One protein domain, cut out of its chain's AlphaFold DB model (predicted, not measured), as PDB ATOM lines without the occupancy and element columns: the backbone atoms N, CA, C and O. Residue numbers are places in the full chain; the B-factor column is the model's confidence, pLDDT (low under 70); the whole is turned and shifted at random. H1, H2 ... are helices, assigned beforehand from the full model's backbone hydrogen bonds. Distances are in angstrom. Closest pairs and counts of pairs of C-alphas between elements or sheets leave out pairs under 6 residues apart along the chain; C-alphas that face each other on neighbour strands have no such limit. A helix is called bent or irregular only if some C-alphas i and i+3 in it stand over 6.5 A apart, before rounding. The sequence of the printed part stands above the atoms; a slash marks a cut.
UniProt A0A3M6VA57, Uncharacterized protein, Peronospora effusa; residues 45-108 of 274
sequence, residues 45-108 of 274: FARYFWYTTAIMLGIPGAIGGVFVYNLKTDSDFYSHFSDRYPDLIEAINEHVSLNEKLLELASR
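What this domain is: This is residues 45 to 108 of the 274 residues of an uncharacterized protein of Peronospora effusa (UniProt A0A3M6VA57). One long helix, H1, makes an arm whose residues 45 to 66 stick out, and at its far end the short helices H2 and H3 make a small head. H2 turns off from H1 at a corner, H3 folds back near H1, and the short H4 points away from the head as a tail, with residues 102 to 108 free. The printed part has 64 residues, with four named helices in the order H1, H2, H3, H4, and no named strand; its class is all helix. It is only just loose, close to extended, with a radius of gyration of the C-alphas of 16.0 A, and spans 57 by 23 by 19 A.

Where its parts are: Find C-alpha 45 at (206.296, 165.560, 163.105); from there H1, residues 45 to 73, runs 41.5 A to C-alpha 73 at (215.783, 205.866, 165.938). H1 is neither bent nor irregular, but only just: C-alphas 56 and 59 are 6.3 A apart. Next come H2, residues 75 to 84, 14.3 A long, and H3, residues 86 to 95, 14.8 A long. H4, residues 100 to 106, 9.8 A long, ends at C-alpha 106, at (231.159, 212.829, 172.772).

How they stand to each other: Look first at residues 70 to 72, the part of H1 that touches H2. The two touch only at the corner, about perpendicular at 75 degrees; their closest C-alphas, of Leu 71 and Tyr 78, are 4.9 A apart. H2 and H3 are close but not clearly touching, at a steep tilt of 62 degrees, opposite ways; their closest C-alphas, of Ser 82 and Ile 89, are 6.3 A apart. H1 and H3 are near each other, with 5 pairs of C-alphas within 10 A. H4 is apart from H1, H2 and H3. In H4 every O i to N i+4 pair is within hydrogen-bond range; in H1 24 of 25 are, in H2 5 of 6 and in H3 5 of 6.

The domain as a whole: The C-alphas of Phe 45 and Arg 108, the two farthest apart, are 57.4 A apart. The printed part has no cut, and its three links are tight. Mean pLDDT of the printed part is 76.6; look for values under 70 at residues 45 to 48, 51 to 52, 54 to 55 and 99 to 108.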
ATOM      1  N   PHE A  45     205.645 164.775 162.056       65.19
ATOM      2  CA  PHE A  45     206.296 165.560 163.105       65.19
ATOM      3  C   PHE A  45     207.376 166.518 162.591       65.19
ATOM      4  O   PHE A  45     207.544 167.585 163.170       65.19
ATOM      5  N   ALA A  46     208.090 166.192 161.507       64.75
ATOM      6  CA  ALA A  46     209.196 167.026 161.038       64.75
ATOM      7  C   ALA A  46     208.708 168.403 160.566       64.75
ATOM      8  O   ALA A  46     209.360 169.411 160.810       64.75
ATOM      9  N   ARG A  47     207.522 168.470 159.944       65.50
ATOM     10  CA  ARG A  47     206.919 169.744 159.524       65.50
ATOM     11  C   ARG A  47     206.523 170.582 160.731       65.50
ATOM     12  O   ARG A  47     206.854 171.759 160.780       65.50
ATOM     13  N   TYR A  48     205.862 169.966 161.712       68.44
ATOM     14  CA  TYR A  48     205.470 170.650 162.942       68.44
ATOM     15  C   TYR A  48     206.679 171.153 163.726       68.44
ATOM     16  O   TYR A  48     206.624 172.277 164.197       68.44
ATOM     17  N   PHE A  49     207.770 170.385 163.788       73.50
ATOM     18  CA  PHE A  49     209.015 170.812 164.424       73.50
ATOM     19  C   PHE A  49     209.569 172.092 163.790       73.50
ATOM     20  O   PHE A  49     209.821 173.051 164.504       73.50
ATOM     21  N   TRP A  50     209.672 172.159 162.458       72.50
ATOM     22  CA  TRP A  50     210.158 173.370 161.786       72.50
ATOM     23  C   TRP A  50     209.223 174.569 161.963       72.50
ATOM     24  O   TRP A  50     209.702 175.686 162.148       72.50
ATOM     25  N   TYR A  51     207.901 174.358 161.947       68.94
ATOM     26  CA  TYR A  51     206.944 175.433 162.221       68.94
ATOM     27  C   TYR A  51     207.050 175.939 163.658       68.94
ATOM     28  O   TYR A  51     207.086 177.147 163.874       68.94
ATOM     29  N   THR A  52     207.128 175.044 164.645       69.25
ATOM     30  CA  THR A  52     207.218 175.445 166.049       69.25
ATOM     31  C   THR A  52     208.550 176.112 166.352       69.25
ATOM     32  O   THR A  52     208.548 177.147 167.010       69.25
ATOM     33  N   THR A  53     209.673 175.612 165.826       70.75
ATOM     34  CA  THR A  53     210.982 176.259 165.997       70.75
ATOM     35  C   THR A  53     211.044 177.615 165.299       70.75
ATOM     36  O   THR A  53     211.575 178.566 165.867       70.75
ATOM     37  N   ALA A  54     210.469 177.740 164.099       66.56
ATOM     38  CA  ALA A  54     210.428 179.011 163.378       66.56
ATOM     39  C   ALA A  54     209.554 180.049 164.093       66.56
ATOM     40  O   ALA A  54     209.912 181.220 164.127       66.56
ATOM     41  N   ILE A  55     208.441 179.637 164.701       67.81
ATOM     42  CA  ILE A  55     207.587 180.527 165.499       67.81
ATOM     43  C   ILE A  55     208.288 180.923 166.806       67.81
ATOM     44  O   ILE A  55     208.322 182.106 167.143       67.81
ATOM     45  N   MET A  56     208.887 179.952 167.505       71.81
ATOM     46  CA  MET A  56     209.589 180.156 168.781       71.81
ATOM     47  C   MET A  56     210.791 181.093 168.662       71.81
ATOM     48  O   MET A  56     211.053 181.848 169.588       71.81
ATOM     49  N   LEU A  57     211.521 181.059 167.546       73.44
ATOM     50  CA  LEU A  57     212.682 181.930 167.335       73.44
ATOM     51  C   LEU A  57     212.328 183.189 166.536       73.44
ATOM     52  O   LEU A  57     212.856 184.265 166.803       73.44
ATOM     53  N   GLY A  58     211.420 183.074 165.568       70.12
ATOM     54  CA  GLY A  58     211.101 184.146 164.631       70.12
ATOM     55  C   GLY A  58     210.289 185.276 165.251       70.12
ATOM     56  O   GLY A  58     210.617 186.437 165.025       70.12
ATOM     57  N   ILE A  59     209.261 184.966 166.053       70.75
ATOM     58  CA  ILE A  59     208.426 186.012 166.664       70.75
ATOM     59  C   ILE A  59     209.229 186.820 167.695       70.75
ATOM     60  O   ILE A  59     209.268 188.043 167.560       70.75
ATOM     61  N   PRO A  60     209.933 186.200 168.668       79.75
ATOM     62  CA  PRO A  60     210.750 186.964 169.608       79.75
ATOM     63  C   PRO A  60     211.895 187.710 168.919       79.75
ATOM     64  O   PRO A  60     212.165 188.854 169.271       79.75
ATOM     65  N   GLY A  61     212.520 187.111 167.899       76.69
ATOM     66  CA  GLY A  61     213.582 187.757 167.128       76.69
ATOM     67  C   GLY A  61     213.105 188.999 166.373       76.69
ATOM     68  O   GLY A  61     213.765 190.034 166.419       76.69
ATOM     69  N   ALA A  62     211.938 188.937 165.725       78.56
ATOM     70  CA  ALA A  62     211.364 190.086 165.026       78.56
ATOM     71  C   ALA A  62     210.984 191.215 165.996       78.56
ATOM     72  O   ALA A  62     211.283 192.376 165.730       78.56
ATOM     73  N   ILE A  63     210.379 190.876 167.138       80.69
ATOM     74  CA  ILE A  63     210.033 191.856 168.176       80.69
ATOM     75  C   ILE A  63     211.302 192.507 168.736       80.69
ATOM     76  O   ILE A  63     211.363 193.729 168.827       80.69
ATOM     77  N   GLY A  64     212.334 191.715 169.045       83.44
ATOM     78  CA  GLY A  64     213.625 192.219 169.514       83.44
ATOM     79  C   GLY A  64     214.316 193.119 168.487       83.44
ATOM     80  O   GLY A  64     214.824 194.177 168.841       83.44
ATOM     81  N   GLY A  65     214.276 192.756 167.203       82.88
ATOM     82  CA  GLY A  65     214.831 193.577 166.125       82.88
ATOM     83  C   GLY A  65     214.135 194.934 165.987       82.88
ATOM     84  O   GLY A  65     214.808 195.957 165.890       82.88
ATOM     85  N   VAL A  66     212.798 194.961 166.034       86.06
ATOM     86  CA  VAL A  66     212.017 196.214 166.010       86.06
ATOM     87  C   VAL A  66     212.274 197.044 167.267       86.06
ATOM     88  O   VAL A  66     212.392 198.262 167.184       86.06
ATOM     89  N   PHE A  67     212.418 196.395 168.421       88.62
ATOM     90  CA  PHE A  67     212.740 197.060 169.679       88.62
ATOM     91  C   PHE A  67     214.101 197.766 169.619       88.62
ATOM     92  O   PHE A  67     214.188 198.952 169.915       88.62
ATOM     93  N   VAL A  68     215.145 197.070 169.159       87.88
ATOM     94  CA  VAL A  68     216.487 197.652 168.985       87.88
ATOM     95  C   VAL A  68     216.492 198.745 167.916       87.88
ATOM     96  O   VAL A  68     217.166 199.757 168.082       87.88
ATOM     97  N   TYR A  69     215.729 198.576 166.834       86.06
ATOM     98  CA  TYR A  69     215.566 199.623 165.827       86.06
ATOM     99  C   TYR A  69     214.962 200.893 166.440       86.06
ATOM    100  O   TYR A  69     215.543 201.964 166.295       86.06
ATOM    101  N   ASN A  70     213.868 200.765 167.196       86.75
ATOM    102  CA  ASN A  70     213.234 201.896 167.870       86.75
ATOM    103  C   ASN A  70     214.158 202.537 168.912       86.75
ATOM    104  O   ASN A  70     214.220 203.758 168.972       86.75
ATOM    105  N   LEU A  71     214.941 201.746 169.660       85.50
ATOM    106  CA  LEU A  71     215.965 202.277 170.569       85.50
ATOM    107  C   LEU A  71     217.029 203.121 169.849       85.50
ATOM    108  O   LEU A  71     217.585 204.025 170.461       85.50
ATOM    109  N   LYS A  72     217.332 202.837 168.575       83.50
ATOM    110  CA  LYS A  72     218.289 203.622 167.777       83.50
ATOM    111  C   LYS A  72     217.677 204.868 167.145       83.50
ATOM    112  O   LYS A  72     218.392 205.840 166.915       83.50
ATOM    113  N   THR A  73     216.402 204.816 166.761       81.44
ATOM    114  CA  THR A  73     215.783 205.866 165.938       81.44
ATOM    115  C   THR A  73     214.911 206.844 166.710       81.44
ATOM    116  O   THR A  73     214.708 207.952 166.223       81.44
ATOM    117  N   ASP A  74     214.372 206.447 167.861       83.44
ATOM    118  CA  ASP A  74     213.398 207.222 168.632       83.44
ATOM    119  C   ASP A  74     213.969 207.576 170.017       83.44
ATOM    120  O   ASP A  74     214.230 206.703 170.848       83.44
ATOM    121  N   SER A  75     214.180 208.875 170.257       79.06
ATOM    122  CA  SER A  75     214.746 209.405 171.503       79.06
ATOM    123  C   SER A  75     213.801 209.284 172.696       79.06
ATOM    124  O   SER A  75     214.250 209.056 173.823       79.06
ATOM    125  N   ASP A  76     212.495 209.407 172.467       81.44
ATOM    126  CA  ASP A  76     211.484 209.320 173.523       81.44
ATOM    127  C   ASP A  76     211.325 207.859 173.955       81.44
ATOM    128  O   ASP A  76     211.203 207.541 175.139       81.44
ATOM    129  N   PHE A  77     211.416 206.940 172.990       85.06
ATOM    130  CA  PHE A  77     211.475 205.512 173.273       85.06
ATOM    131  C   PHE A  77     212.755 205.138 174.029       85.06
ATOM    132  O   PHE A  77     212.688 204.419 175.024       85.06
ATOM    133  N   TYR A  78     213.916 205.644 173.603       84.06
ATOM    134  CA  TYR A  78     215.177 205.390 174.298       84.06
ATOM    135  C   TYR A  78     215.135 205.873 175.753       84.06
ATOM    136  O   TYR A  78     215.388 205.071 176.648       84.06
ATOM    137  N   SER A  79     214.736 207.129 175.993       80.62
ATOM    138  CA  SER A  79     214.647 207.707 177.345       80.62
ATOM    139  C   SER A  79     213.696 206.931 178.265       80.62
ATOM    140  O   SER A  79     214.046 206.601 179.398       80.62
ATOM    141  N   HIS A  80     212.524 206.522 177.766       86.69
ATOM    142  CA  HIS A  80     211.578 205.725 178.552       86.69
ATOM    143  C   HIS A  80     212.174 204.399 179.052       86.69
ATOM    144  O   HIS A  80     211.884 203.957 180.170       86.69
ATOM    145  N   PHE A  81     212.982 203.738 178.217       86.25
ATOM    146  CA  PHE A  81     213.590 202.451 178.549       86.25
ATOM    147  C   PHE A  81     214.927 202.587 179.279       86.25
ATOM    148  O   PHE A  81     215.206 201.743 180.128       86.25
ATOM    149  N   SER A  82     215.708 203.640 179.025       85.00
ATOM    150  CA  SER A  82     216.930 203.923 179.784       85.00
ATOM    151  C   SER A  82     216.624 204.238 181.242       85.00
ATOM    152  O   SER A  82     217.331 203.761 182.124       85.00
ATOM    153  N   ASP A  83     215.536 204.966 181.504       85.31
ATOM    154  CA  ASP A  83     215.164 205.364 182.863       85.31
ATOM    155  C   ASP A  83     214.627 204.185 183.681       85.31
ATOM    156  O   ASP A  83     214.864 204.078 184.885       85.31
ATOM    157  N   ARG A  84     213.872 203.288 183.036       87.81
ATOM    158  CA  ARG A  84     213.181 202.186 183.717       87.81
ATOM    159  C   ARG A  84     213.985 200.884 183.737       87.81
ATOM    160  O   ARG A  84     213.814 200.096 184.665       87.81
ATOM    161  N   TYR A  85     214.821 200.647 182.728       88.12
ATOM    162  CA  TYR A  85     215.585 199.410 182.553       88.12
ATOM    163  C   TYR A  85     217.016 199.695 182.057       88.12
ATOM    164  O   TYR A  85     217.377 199.266 180.957       88.12
ATOM    165  N   PRO A  86     217.853 200.383 182.857       85.56
ATOM    166  CA  PRO A  86     219.221 200.725 182.458       85.56
ATOM    167  C   PRO A  86     220.066 199.478 182.155       85.56
ATOM    168  O   PRO A  86     220.712 199.421 181.112       85.56
ATOM    169  N   ASP A  87     219.957 198.434 182.982       88.88
ATOM    170  CA  ASP A  87     220.691 197.171 182.821       88.88
ATOM    171  C   ASP A  87     220.370 196.464 181.490       88.88
ATOM    172  O   ASP A  87     221.227 195.831 180.874       88.88
ATOM    173  N   LEU A  88     219.119 196.573 181.018       85.94
ATOM    174  CA  LEU A  88     218.707 196.001 179.733       85.94
ATOM    175  C   LEU A  88     219.356 196.760 178.574       85.94
ATOM    176  O   LEU A  88     219.798 196.143 177.607       85.94
ATOM    177  N   ILE A  89     219.398 198.088 178.665       86.50
ATOM    178  CA  ILE A  89     220.036 198.930 177.654       86.50
ATOM    179  C   ILE A  89     221.540 198.675 177.623       86.50
ATOM    180  O   ILE A  89     222.094 198.557 176.534       86.50
ATOM    181  N   GLU A  90     222.185 198.513 178.779       85.81
ATOM    182  CA  GLU A  90     223.603 198.163 178.874       85.81
ATOM    183  C   GLU A  90     223.894 196.809 178.210       85.81
ATOM    184  O   GLU A  90     224.725 196.740 177.304       85.81
ATOM    185  N   ALA A  91     223.128 195.766 178.546       87.62
ATOM    186  CA  ALA A  91     223.274 194.440 177.945       87.62
ATOM    187  C   ALA A  91     223.003 194.430 176.427       87.62
ATOM    188  O   ALA A  91     223.651 193.707 175.669       87.62
ATOM    189  N   ILE A  92     222.049 195.236 175.947       85.81
ATOM    190  CA  ILE A  92     221.825 195.404 174.506       85.81
ATOM    191  C   ILE A  92     223.005 196.143 173.874       85.81
ATOM    192  O   ILE A  92     223.433 195.759 172.787       85.81
ATOM    193  N   ASN A  93     223.549 197.163 174.541       84.69
ATOM    194  CA  ASN A  93     224.652 197.972 174.032       84.69
ATOM    195  C   ASN A  93     225.966 197.177 173.904       84.69
ATOM    196  O   ASN A  93     226.753 197.459 173.003       84.69
ATOM    197  N   GLU A  94     226.176 196.139 174.726       84.19
ATOM    198  CA  GLU A  94     227.290 195.186 174.565       84.19
ATOM    199  C   GLU A  94     227.248 194.439 173.220       84.19
ATOM    200  O   GLU A  94     228.286 194.069 172.665       84.19
ATOM    201  N   HIS A  95     226.049 194.206 172.683       81.81
ATOM    202  CA  HIS A  95     225.843 193.423 171.464       81.81
ATOM    203  C   HIS A  95     225.489 194.270 170.242       81.81
ATOM    204  O   HIS A  95     225.758 193.866 169.109       81.81
ATOM    205  N   VAL A  96     224.875 195.431 170.451       80.25
ATOM    206  CA  VAL A  96     224.435 196.344 169.405       80.25
ATOM    207  C   VAL A  96     224.759 197.769 169.819       80.25
ATOM    208  O   VAL A  96     224.172 198.300 170.749       80.25
ATOM    209  N   SER A  97     225.612 198.431 169.047       76.62
ATOM    210  CA  SER A  97     225.975 199.835 169.222       76.62
ATOM    211  C   SER A  97     224.756 200.758 169.060       76.62
ATOM    212  O   SER A  97     224.337 201.072 167.944       76.62
ATOM    213  N   LEU A  98     224.145 201.175 170.173       71.56
ATOM    214  CA  LEU A  98     222.983 202.076 170.168       71.56
ATOM    215  C   LEU A  98     223.399 203.543 169.957       71.56
ATOM    216  O   LEU A  98     222.679 204.298 169.312       71.56
ATOM    217  N   ASN A  99     224.595 203.913 170.430       64.62
ATOM    218  CA  ASN A  99     225.058 205.298 170.559       64.62
ATOM    219  C   ASN A  99     226.211 205.682 169.617       64.62
ATOM    220  O   ASN A  99     227.028 206.507 169.992       64.62
ATOM    221  N   GLU A 100     226.310 205.148 168.398       63.22
ATOM    222  CA  GLU A 100     227.425 205.503 167.488       63.22
ATOM    223  C   GLU A 100     227.528 207.017 167.256       63.22
ATOM    224  O   GLU A 100     228.602 207.587 167.393       63.22
ATOM    225  N   LYS A 101     226.394 207.694 167.035       61.88
ATOM    226  CA  LYS A 101     226.367 209.151 166.844       61.88
ATOM    227  C   LYS A 101     226.689 209.924 168.118       61.88
ATOM    228  O   LYS A 101     227.452 210.873 168.059       61.88
ATOM    229  N   LEU A 102     226.127 209.546 169.266       54.91
ATOM    230  CA  LEU A 102     226.419 210.243 170.525       54.91
ATOM    231  C   LEU A 102     227.848 209.986 171.004       54.91
ATOM    232  O   LEU A 102     228.447 210.877 171.584       54.91
ATOM    233  N   LEU A 103     228.408 208.809 170.731       57.59
ATOM    234  CA  LEU A 103     229.798 208.477 171.027       57.59
ATOM    235  C   LEU A 103     230.733 209.226 170.075       57.59
ATOM    236  O   LEU A 103     231.721 209.777 170.537       57.59
ATOM    237  N   GLU A 104     230.383 209.359 168.792       59.84
ATOM    238  CA  GLU A 104     231.082 210.252 167.859       59.84
ATOM    239  C   GLU A 104     231.023 211.716 168.321       59.84
ATOM    240  O   GLU A 104     232.061 212.369 168.368       59.84
ATOM    241  N   LEU A 105     229.852 212.221 168.731       56.31
ATOM    242  CA  LEU A 105     229.692 213.578 169.272       56.31
ATOM    243  C   LEU A 105     230.411 213.777 170.619       56.31
ATOM    244  O   LEU A 105     230.936 214.855 170.856       56.31
ATOM    245  N   ALA A 106     230.459 212.766 171.487       58.31
ATOM    246  CA  ALA A 106     231.159 212.829 172.772       58.31
ATOM    247  C   ALA A 106     232.677 212.639 172.630       58.31
ATOM    248  O   ALA A 106     233.434 213.132 173.455       58.31
ATOM    249  N   SER A 107     233.127 211.925 171.593       61.62
ATOM    250  CA  SER A 107     234.547 211.768 171.240       61.62
ATOM    251  C   SER A 107     235.115 212.968 170.480       61.62
ATOM    252  O   SER A 107     236.312 213.029 170.200       61.62
ATOM    253  N   ARG A 108     234.240 213.897 170.093       57.88
ATOM    254  CA  ARG A 108     234.585 215.124 169.399       57.88
ATOM    255  C   ARG A 108     235.037 216.168 170.412       57.88
ATOM    256  O   ARG A 108     234.244 216.945 170.929       57.88
TER     257      ARG A 108